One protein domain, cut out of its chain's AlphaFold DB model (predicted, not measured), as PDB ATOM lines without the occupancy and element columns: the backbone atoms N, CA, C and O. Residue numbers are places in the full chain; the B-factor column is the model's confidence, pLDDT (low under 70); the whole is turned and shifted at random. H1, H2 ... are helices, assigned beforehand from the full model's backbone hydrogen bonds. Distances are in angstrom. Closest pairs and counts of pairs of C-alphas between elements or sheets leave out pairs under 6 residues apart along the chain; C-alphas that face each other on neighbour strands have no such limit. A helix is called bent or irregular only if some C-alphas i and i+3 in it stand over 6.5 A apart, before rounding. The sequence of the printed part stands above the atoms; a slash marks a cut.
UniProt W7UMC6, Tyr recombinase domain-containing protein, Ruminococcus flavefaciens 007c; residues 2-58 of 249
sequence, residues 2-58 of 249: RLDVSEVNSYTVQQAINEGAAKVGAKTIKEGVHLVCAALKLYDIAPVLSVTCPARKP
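AT A GLANCE: This is residues 2 to 58 of the 249 residues of the protein "Tyr recombinase domain-containing protein" of Ruminococcus flavefaciens 007c (UniProt W7UMC6). After a short lead-in, residues 2 to 9, two helices make a helical hairpin that spreads like a V away from its tight turn, H1 in one limb and the longer H2 in the other. The long tail, residues 42 to 58, folds back from the far end of H2 along the hairpin and runs on past the turn to Pro 58, so that the tail reaches both ends of the longest axis. The printed part has 57 residues, with two named helices, H1 then H2, and no named strand; the class is all helix, though under half of the residues, 28 of 57, are in named elements. It is compact, with a radius of gyration of the C-alphas of 11.5 A, yet elongated, spanning 37 by 19 by 17 A.

HOW THE PARTS SIT: H1, residues 10 to 21, and H2, residues 26 to 41, form a helical hairpin. They touch, and the closest C-alphas, those of Ile 17 and Ile 29, are 6.5 A apart. H2 touches H1 with residues 29 to 33 alone. The two run opposite ways at a steep tilt of 36 degrees, only just past shallow, and their centres are 11.6 A apart. In H1 and H2 every O i to N i+4 pair is within hydrogen-bond range.

IN THESE COORDINATES: H1 begins at C-alpha 10, at (-23.734, 35.546, -37.054), and measures 16.0 A from first to last C-alpha. H2 begins at C-alpha 26, at (-38.665, 36.549, -46.305), and ends 22.9 A away at C-alpha 41, at (-26.003, 50.645, -33.411). Neither helix is bent.

THE WHOLE: The two C-alphas farthest apart are those of Asp 44 and Pro 58, at 36.9 A. The printed part has no cut, and the link from H1 to H2, 4 residues, is tight. The C-alphas of residues 42 to 58, which hold no named element, lie 8 to 22 A from the mean of all C-alphas. The mean pLDDT of the printed part is 89.5, and one residue, Pro 58, is under 70.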
ATOM      1  N   ARG A   2     -33.727  34.623 -25.065       74.50
ATOM      2  CA  ARG A   2     -33.179  35.838 -24.439       74.50
ATOM      3  C   ARG A   2     -31.663  35.750 -24.605       74.50
ATOM      4  O   ARG A   2     -31.118  34.683 -24.349       74.50
ATOM      5  N   LEU A   3     -31.041  36.813 -25.097       83.50
ATOM      6  CA  LEU A   3     -29.615  36.878 -25.419       83.50
ATOM      7  C   LEU A   3     -29.103  38.253 -24.983       83.50
ATOM      8  O   LEU A   3     -29.833  39.234 -25.152       83.50
ATOM      9  N   ASP A   4     -27.891  38.316 -24.436       87.12
ATOM     10  CA  ASP A   4     -27.228  39.593 -24.182       87.12
ATOM     11  C   ASP A   4     -26.907  40.289 -25.518       87.12
ATOM     12  O   ASP A   4     -26.501  39.658 -26.497       87.12
ATOM     13  N   VAL A   5     -27.102  41.605 -25.577       84.88
ATOM     14  CA  VAL A   5     -26.836  42.402 -26.779       84.88
ATOM     15  C   VAL A   5     -25.363  42.362 -27.191       84.88
ATOM     16  O   VAL A   5     -25.082  42.444 -28.389       84.88
ATOM     17  N   SER A   6     -24.432  42.175 -26.249       84.31
ATOM     18  CA  SER A   6     -23.002  42.033 -26.555       84.31
ATOM     19  C   SER A   6     -22.646  40.684 -27.184       84.31
ATOM     20  O   SER A   6     -21.590  40.549 -27.793       84.31
ATOM     21  N   GLU A   7     -23.519  39.684 -27.060       87.19
ATOM     22  CA  GLU A   7     -23.298  38.325 -27.569       87.19
ATOM     23  C   GLU A   7     -23.938  38.092 -28.948       87.19
ATOM     24  O   GLU A   7     -23.887  36.987 -29.501       87.19
ATOM     25  N   VAL A   8     -24.544  39.126 -29.539       90.31
ATOM     26  CA  VAL A   8     -25.140  39.040 -30.876       90.31
ATOM     27  C   VAL A   8     -24.048  38.808 -31.919       90.31
ATOM     28  O   VAL A   8     -23.157  39.628 -32.121       90.31
ATOM     29  N   ASN A   9     -24.155  37.693 -32.639       91.69
ATOM     30  CA  ASN A   9     -23.202  37.287 -33.663       91.69
ATOM     31  C   ASN A   9     -23.922  36.583 -34.825       91.69
ATOM     32  O   ASN A   9     -25.137  36.369 -34.796       91.69
ATOM     33  N   SER A  10     -23.177  36.222 -35.874       94.12
ATOM     34  CA  SER A  10     -23.734  35.546 -37.054       94.12
ATOM     35  C   SER A  10     -24.542  34.297 -36.720       94.12
ATOM     36  O   SER A  10     -25.597  34.084 -37.313       94.12
ATOM     37  N   TYR A  11     -24.070  33.477 -35.778       92.75
ATOM     38  CA  TYR A  11     -24.726  32.223 -35.423       92.75
ATOM     39  C   TYR A  11     -26.084  32.474 -34.761       92.75
ATOM     40  O   TYR A  11     -27.096  31.940 -35.218       92.75
ATOM     41  N   THR A  12     -26.133  33.343 -33.748       92.88
ATOM     42  CA  THR A  12     -27.375  33.633 -33.012       92.88
ATOM     43  C   THR A  12     -28.418  34.311 -33.900       92.88
ATOM     44  O   THR A  12     -29.606  33.986 -33.834       92.88
ATOM     45  N   VAL A  13     -27.983  35.190 -34.806       93.38
ATOM     46  CA  VAL A  13     -28.872  35.823 -35.791       93.38
ATOM     47  C   VAL A  13     -29.337  34.820 -36.850       93.38
ATOM     48  O   VAL A  13     -30.521  34.815 -37.188       93.38
ATOM     49  N   GLN A  14     -28.469  33.935 -37.352       95.06
ATOM     50  CA  GLN A  14     -28.870  32.902 -38.313       95.06
ATOM     51  C   GLN A  14     -29.871  31.915 -37.701       95.06
ATOM     52  O   GLN A  14     -30.836  31.536 -38.366       95.06
ATOM     53  N   GLN A  15     -29.692  31.540 -36.433       92.88
ATOM     54  CA  GLN A  15     -30.653  30.711 -35.711       92.88
ATOM     55  C   GLN A  15     -32.023  31.401 -35.628       92.88
ATOM     56  O   GLN A  15     -33.031  30.807 -36.013       92.88
ATOM     57  N   ALA A  16     -32.062  32.679 -35.234       92.44
ATOM     58  CA  ALA A  16     -33.302  33.454 -35.184       92.44
ATOM     59  C   ALA A  16     -33.960  33.613 -36.571       92.44
ATOM     60  O   ALA A  16     -35.186  33.553 -36.687       92.44
ATOM     61  N   ILE A  17     -33.163  33.775 -37.635       94.25
ATOM     62  CA  ILE A  17     -33.648  33.790 -39.023       94.25
ATOM     63  C   ILE A  17     -34.318  32.460 -39.374       94.25
ATOM     64  O   ILE A  17     -35.415  32.475 -39.929       94.25
ATOM     65  N   ASN A  18     -33.693  31.328 -39.046       92.88
ATOM     66  CA  ASN A  18     -34.223  29.999 -39.356       92.88
ATOM     67  C   ASN A  18     -35.532  29.728 -38.598       92.88
ATOM     68  O   ASN A  18     -36.511  29.280 -39.193       92.88
ATOM     69  N   GLU A  19     -35.587  30.078 -37.310       91.38
ATOM     70  CA  GLU A  19     -36.809  29.993 -36.500       91.38
ATOM     71  C   GLU A  19     -37.920  30.917 -37.035       91.38
ATOM     72  O   GLU A  19     -39.095  30.541 -37.075       91.38
ATOM     73  N   GLY A  20     -37.559  32.126 -37.476       90.31
ATOM     74  CA  GLY A  20     -38.480  33.096 -38.068       90.31
ATOM     75  C   GLY A  20     -38.987  32.690 -39.454       90.31
ATOM     76  O   GLY A  20     -40.151  32.937 -39.770       90.31
ATOM     77  N   ALA A  21     -38.160  32.021 -40.261       89.56
ATOM     78  CA  ALA A  21     -38.500  31.531 -41.601       89.56
ATOM     79  C   ALA A  21     -39.654  30.528 -41.610       89.56
ATOM     80  O   ALA A  21     -40.385  30.461 -42.597       89.56
ATOM     81  N   ALA A  22     -39.870  29.814 -40.504       88.06
ATOM     82  CA  ALA A  22     -41.029  28.945 -40.335       88.06
ATOM     83  C   ALA A  22     -42.344  29.713 -40.096       88.06
ATOM     84  O   ALA A  22     -43.421  29.148 -40.267       88.06
ATOM     85  N   LYS A  23     -42.279  30.988 -39.683       90.44
ATOM     86  CA  LYS A  23     -43.436  31.754 -39.182       90.44
ATOM     87  C   LYS A  23     -43.820  32.935 -40.066       90.44
ATOM     88  O   LYS A  23     -44.997  33.272 -40.164       90.44
ATOM     89  N   VAL A  24     -42.844  33.605 -40.675       90.75
ATOM     90  CA  VAL A  24     -43.049  34.866 -41.400       90.75
ATOM     91  C   VAL A  24     -42.342  34.873 -42.754       90.75
ATOM     92  O   VAL A  24     -41.435  34.094 -43.029       90.75
ATOM     93  N   GLY A  25     -42.766  35.780 -43.638       87.75
ATOM     94  CA  GLY A  25     -42.210  35.883 -44.984       87.75
ATOM     95  C   GLY A  25     -40.785  36.447 -45.023       87.75
ATOM     96  O   GLY A  25     -40.379  37.241 -44.176       87.75
ATOM     97  N   ALA A  26     -40.055  36.126 -46.095       90.50
ATOM     98  CA  ALA A  26     -38.665  36.549 -46.305       90.50
ATOM     99  C   ALA A  26     -38.423  38.064 -46.171       90.50
ATOM    100  O   ALA A  26     -37.380  38.493 -45.681       90.50
ATOM    101  N   LYS A  27     -39.391  38.894 -46.590       89.00
ATOM    102  CA  LYS A  27     -39.304  40.353 -46.431       89.00
ATOM    103  C   LYS A  27     -39.304  40.757 -44.953       89.00
ATOM    104  O   LYS A  27     -38.444  41.534 -44.559       89.00
ATOM    105  N   THR A  28     -40.225  40.205 -44.165       91.56
ATOM    106  CA  THR A  28     -40.357  40.481 -42.729       91.56
ATOM    107  C   THR A  28     -39.092  40.086 -41.975       91.56
ATOM    108  O   THR A  28     -38.627  40.842 -41.136       91.56
ATOM    109  N   ILE A  29     -38.486  38.949 -42.325       93.19
ATOM    110  CA  ILE A  29     -37.224  38.490 -41.721       93.19
ATOM    111  C   ILE A  29     -36.100  39.475 -42.011       93.19
ATOM    112  O   ILE A  29     -35.418  39.921 -41.095       93.19
ATOM    113  N   LYS A  30     -35.944  39.866 -43.280       92.06
ATOM    114  CA  LYS A  30     -34.925  40.839 -43.680       92.06
ATOM    115  C   LYS A  30     -35.102  42.183 -42.962       92.06
ATOM    116  O   LYS A  30     -34.125  42.765 -42.507       92.06
ATOM    117  N   GLU A  31     -36.337  42.671 -42.856       93.00
ATOM    118  CA  GLU A  31     -36.654  43.907 -42.125       93.00
ATOM    119  C   GLU A  31     -36.392  43.768 -40.620       93.00
ATOM    120  O   GLU A  31     -35.842  44.687 -40.022       93.00
ATOM    121  N   GLY A  32     -36.699  42.611 -40.027       92.81
ATOM    122  CA  GLY A  32     -36.381  42.303 -38.634       92.81
ATOM    123  C   GLY A  32     -34.878  42.327 -38.355       92.81
ATOM    124  O   GLY A  32     -34.449  42.978 -37.409       92.81
ATOM    125  N   VAL A  33     -34.064  41.703 -39.214       92.31
ATOM    126  CA  VAL A  33     -32.594  41.752 -39.103       92.31
ATOM    127  C   VAL A  33     -32.094  43.194 -39.190       92.31
ATOM    128  O   VAL A  33     -31.300  43.618 -38.354       92.31
ATOM    129  N   HIS A  34     -32.587  43.984 -40.151       92.31
ATOM    130  CA  HIS A  34     -32.212  45.397 -40.253       92.31
ATOM    131  C   HIS A  34     -32.599  46.204 -39.009       92.31
ATOM    132  O   HIS A  34     -31.814  47.046 -38.577       92.31
ATOM    133  N   LEU A  35     -33.782  45.955 -38.438       93.19
ATOM    134  CA  LEU A  35     -34.239  46.614 -37.217       93.19
ATOM    135  C   LEU A  35     -33.318  46.292 -36.038       93.19
ATOM    136  O   LEU A  35     -32.903  47.209 -35.336       93.19
ATOM    137  N   VAL A  36     -32.958  45.019 -35.854       91.12
ATOM    138  CA  VAL A  36     -32.027  44.596 -34.796       91.12
ATOM    139  C   VAL A  36     -30.669  45.273 -34.978       91.12
ATOM    140  O   VAL A  36     -30.173  45.894 -34.044       91.12
ATOM    141  N   CYS A  37     -30.099  45.245 -36.186       91.31
ATOM    142  CA  CYS A  37     -28.831  45.921 -36.464       91.31
ATOM    143  C   CYS A  37     -28.901  47.433 -36.208       91.31
ATOM    144  O   CYS A  37     -27.943  48.013 -35.706       91.31
ATOM    145  N   ALA A  38     -30.011  48.085 -36.564       92.12
ATOM    146  CA  ALA A  38     -30.203  49.509 -36.310       92.12
ATOM    147  C   ALA A  38     -30.324  49.810 -34.809       92.12
ATOM    148  O   ALA A  38     -29.749  50.790 -34.351       92.12
ATOM    149  N   ALA A  39     -31.020  48.961 -34.049       92.50
ATOM    150  CA  ALA A  39     -31.161  49.105 -32.605       92.50
ATOM    151  C   ALA A  39     -29.825  48.921 -31.873       92.50
ATOM    152  O   ALA A  39     -29.497  49.735 -31.018       92.50
ATOM    153  N   LEU A  40     -29.025  47.912 -32.239       92.38
ATOM    154  CA  LEU A  40     -27.702  47.682 -31.643       92.38
ATOM    155  C   LEU A  40     -26.752  48.861 -31.882       92.38
ATOM    156  O   LEU A  40     -26.057  49.291 -30.964       92.38
ATOM    157  N   LYS A  41     -26.799  49.456 -33.081       92.75
ATOM    158  CA  LYS A  41     -26.003  50.645 -33.411       92.75
ATOM    159  C   LYS A  41     -26.303  51.856 -32.527       92.75
ATOM    160  O   LYS A  41     -25.422  52.687 -32.373       92.75
ATOM    161  N   LEU A  42     -27.507  51.977 -31.958       93.00
ATOM    162  CA  LEU A  42     -27.825  53.065 -31.021       93.00
ATOM    163  C   LEU A  42     -27.057  52.952 -29.696       93.00
ATOM    164  O   LEU A  42     -26.975  53.933 -28.969       93.00
ATOM    165  N   TYR A  43     -26.515  51.771 -29.398       91.75
ATOM    166  CA  TYR A  43     -25.697  51.485 -28.222       91.75
ATOM    167  C   TYR A  43     -24.230  51.235 -28.602       91.75
ATOM    168  O   TYR A  43     -23.526  50.532 -27.887       91.75
ATOM    169  N   ASP A  44     -23.793  51.735 -29.765       91.62
ATOM    170  CA  ASP A  44     -22.439  51.551 -30.309       91.62
ATOM    171  C   ASP A  44     -22.028  50.080 -30.532       91.62
ATOM    172  O   ASP A  44     -20.856  49.757 -30.728       91.62
ATOM    173  N   ILE A  45     -23.003  49.167 -30.585       90.62
ATOM    174  CA  ILE A  45     -22.792  47.748 -30.881       90.62
ATOM    175  C   ILE A  45     -23.029  47.523 -32.380       90.62
ATOM    176  O   ILE A  45     -24.150  47.612 -32.883       90.62
ATOM    177  N   ALA A  46     -21.966  47.219 -33.123       88.19
ATOM    178  CA  ALA A  46     -22.019  47.015 -34.572       88.19
ATOM    179  C   ALA A  46     -21.417  45.654 -34.970       88.19
ATOM    180  O   ALA A  46     -20.298  45.602 -35.487       88.19
ATOM    181  N   PRO A  47     -22.133  44.536 -34.742       84.12
ATOM    182  CA  PRO A  47     -21.611  43.217 -35.060       84.12
ATOM    183  C   PRO A  47     -21.465  43.061 -36.575       84.12
ATOM    184  O   PRO A  47     -22.352  43.428 -37.354       84.12
ATOM    185  N   VAL A  48     -20.351  42.470 -37.002       86.81
ATOM    186  CA  VAL A  48     -20.167  42.057 -38.395       86.81
ATOM    187  C   VAL A  48     -20.937  40.755 -38.596       86.81
ATOM    188  O   VAL A  48     -20.494  39.683 -38.189       86.81
ATOM    189  N   LEU A  49     -22.125  40.857 -39.191       89.81
ATOM    190  CA  LEU A  49     -23.015  39.721 -39.411       89.81
ATOM    191  C   LEU A  49     -22.909  39.223 -40.855       89.81
ATOM    192  O   LEU A  49     -23.336  39.891 -41.794       89.81
ATOM    193  N   SER A  50     -22.406  38.006 -41.015       92.38
ATOM    194  CA  SER A  50     -22.579  37.196 -42.222       92.38
ATOM    195  C   SER A  50     -23.759  36.250 -42.006       92.38
ATOM    196  O   SER A  50     -23.630  35.266 -41.275       92.38
ATOM    197  N   VAL A  51     -24.927  36.598 -42.553       92.62
ATOM    198  CA  VAL A  51     -26.172  35.826 -42.409       92.62
ATOM    199  C   VAL A  51     -26.896  35.700 -43.743       92.62
ATOM    200  O   VAL A  51     -26.880  36.611 -44.573       92.62
ATOM    201  N   THR A  52     -27.580  34.577 -43.936       92.50
ATOM    202  CA  THR A  52     -28.352  34.281 -45.142       92.50
ATOM    203  C   THR A  52     -29.839  34.402 -44.845       92.50
ATOM    204  O   THR A  52     -30.409  33.620 -44.085       92.50
ATOM    205  N   CYS A  53     -30.482  35.388 -45.470       89.62
ATOM    206  CA  CYS A  53     -31.936  35.522 -45.450       89.62
ATOM    207  C   CYS A  53     -32.581  34.574 -46.476       89.62
ATOM    208  O   CYS A  53     -32.021  34.380 -47.557       89.62
ATOM    209  N   PRO A  54     -33.788  34.048 -46.203       87.50
ATOM    210  CA  PRO A  54     -34.494  33.211 -47.163       87.50
ATOM    211  C   PRO A  54     -34.801  33.973 -48.458       87.50
ATOM    212  O   PRO A  54     -35.088  35.176 -48.452       87.50
ATOM    213  N   ALA A  55     -34.780  33.253 -49.578       84.31
ATOM    214  CA  ALA A  55     -35.132  33.809 -50.875       84.31
ATOM    215  C   ALA A  55     -36.601  34.261 -50.902       84.31
ATOM    216  O   ALA A  55     -37.490  33.649 -50.302       84.31
ATOM    217  N   ARG A  56     -36.882  35.339 -51.641       80.19
ATOM    218  CA  ARG A  56     -38.266  35.735 -51.915       80.19
ATOM    219  C   ARG A  56     -38.879  34.738 -52.891       80.19
ATOM    220  O   ARG A  56     -38.408  34.619 -54.014       80.19
ATOM    221  N   LYS A  57     -39.957  34.075 -52.476       73.19
ATOM    222  CA  LYS A  57     -40.795  33.291 -53.387       73.19
ATOM    223  C   LYS A  57     -41.714  34.249 -54.161       73.19
ATOM    224  O   LYS A  57     -42.376  35.066 -53.508       73.19
ATOM    225  N   PRO A  58     -41.751  34.203 -55.504       66.81
ATOM    226  CA  PRO A  58     -42.693  35.005 -56.273       66.81
ATOM    227  C   PRO A  58     -44.121  34.566 -55.933       66.81
ATOM    228  O   PRO A  58     -44.407  33.374 -55.842       66.81
TER     229      PRO A  58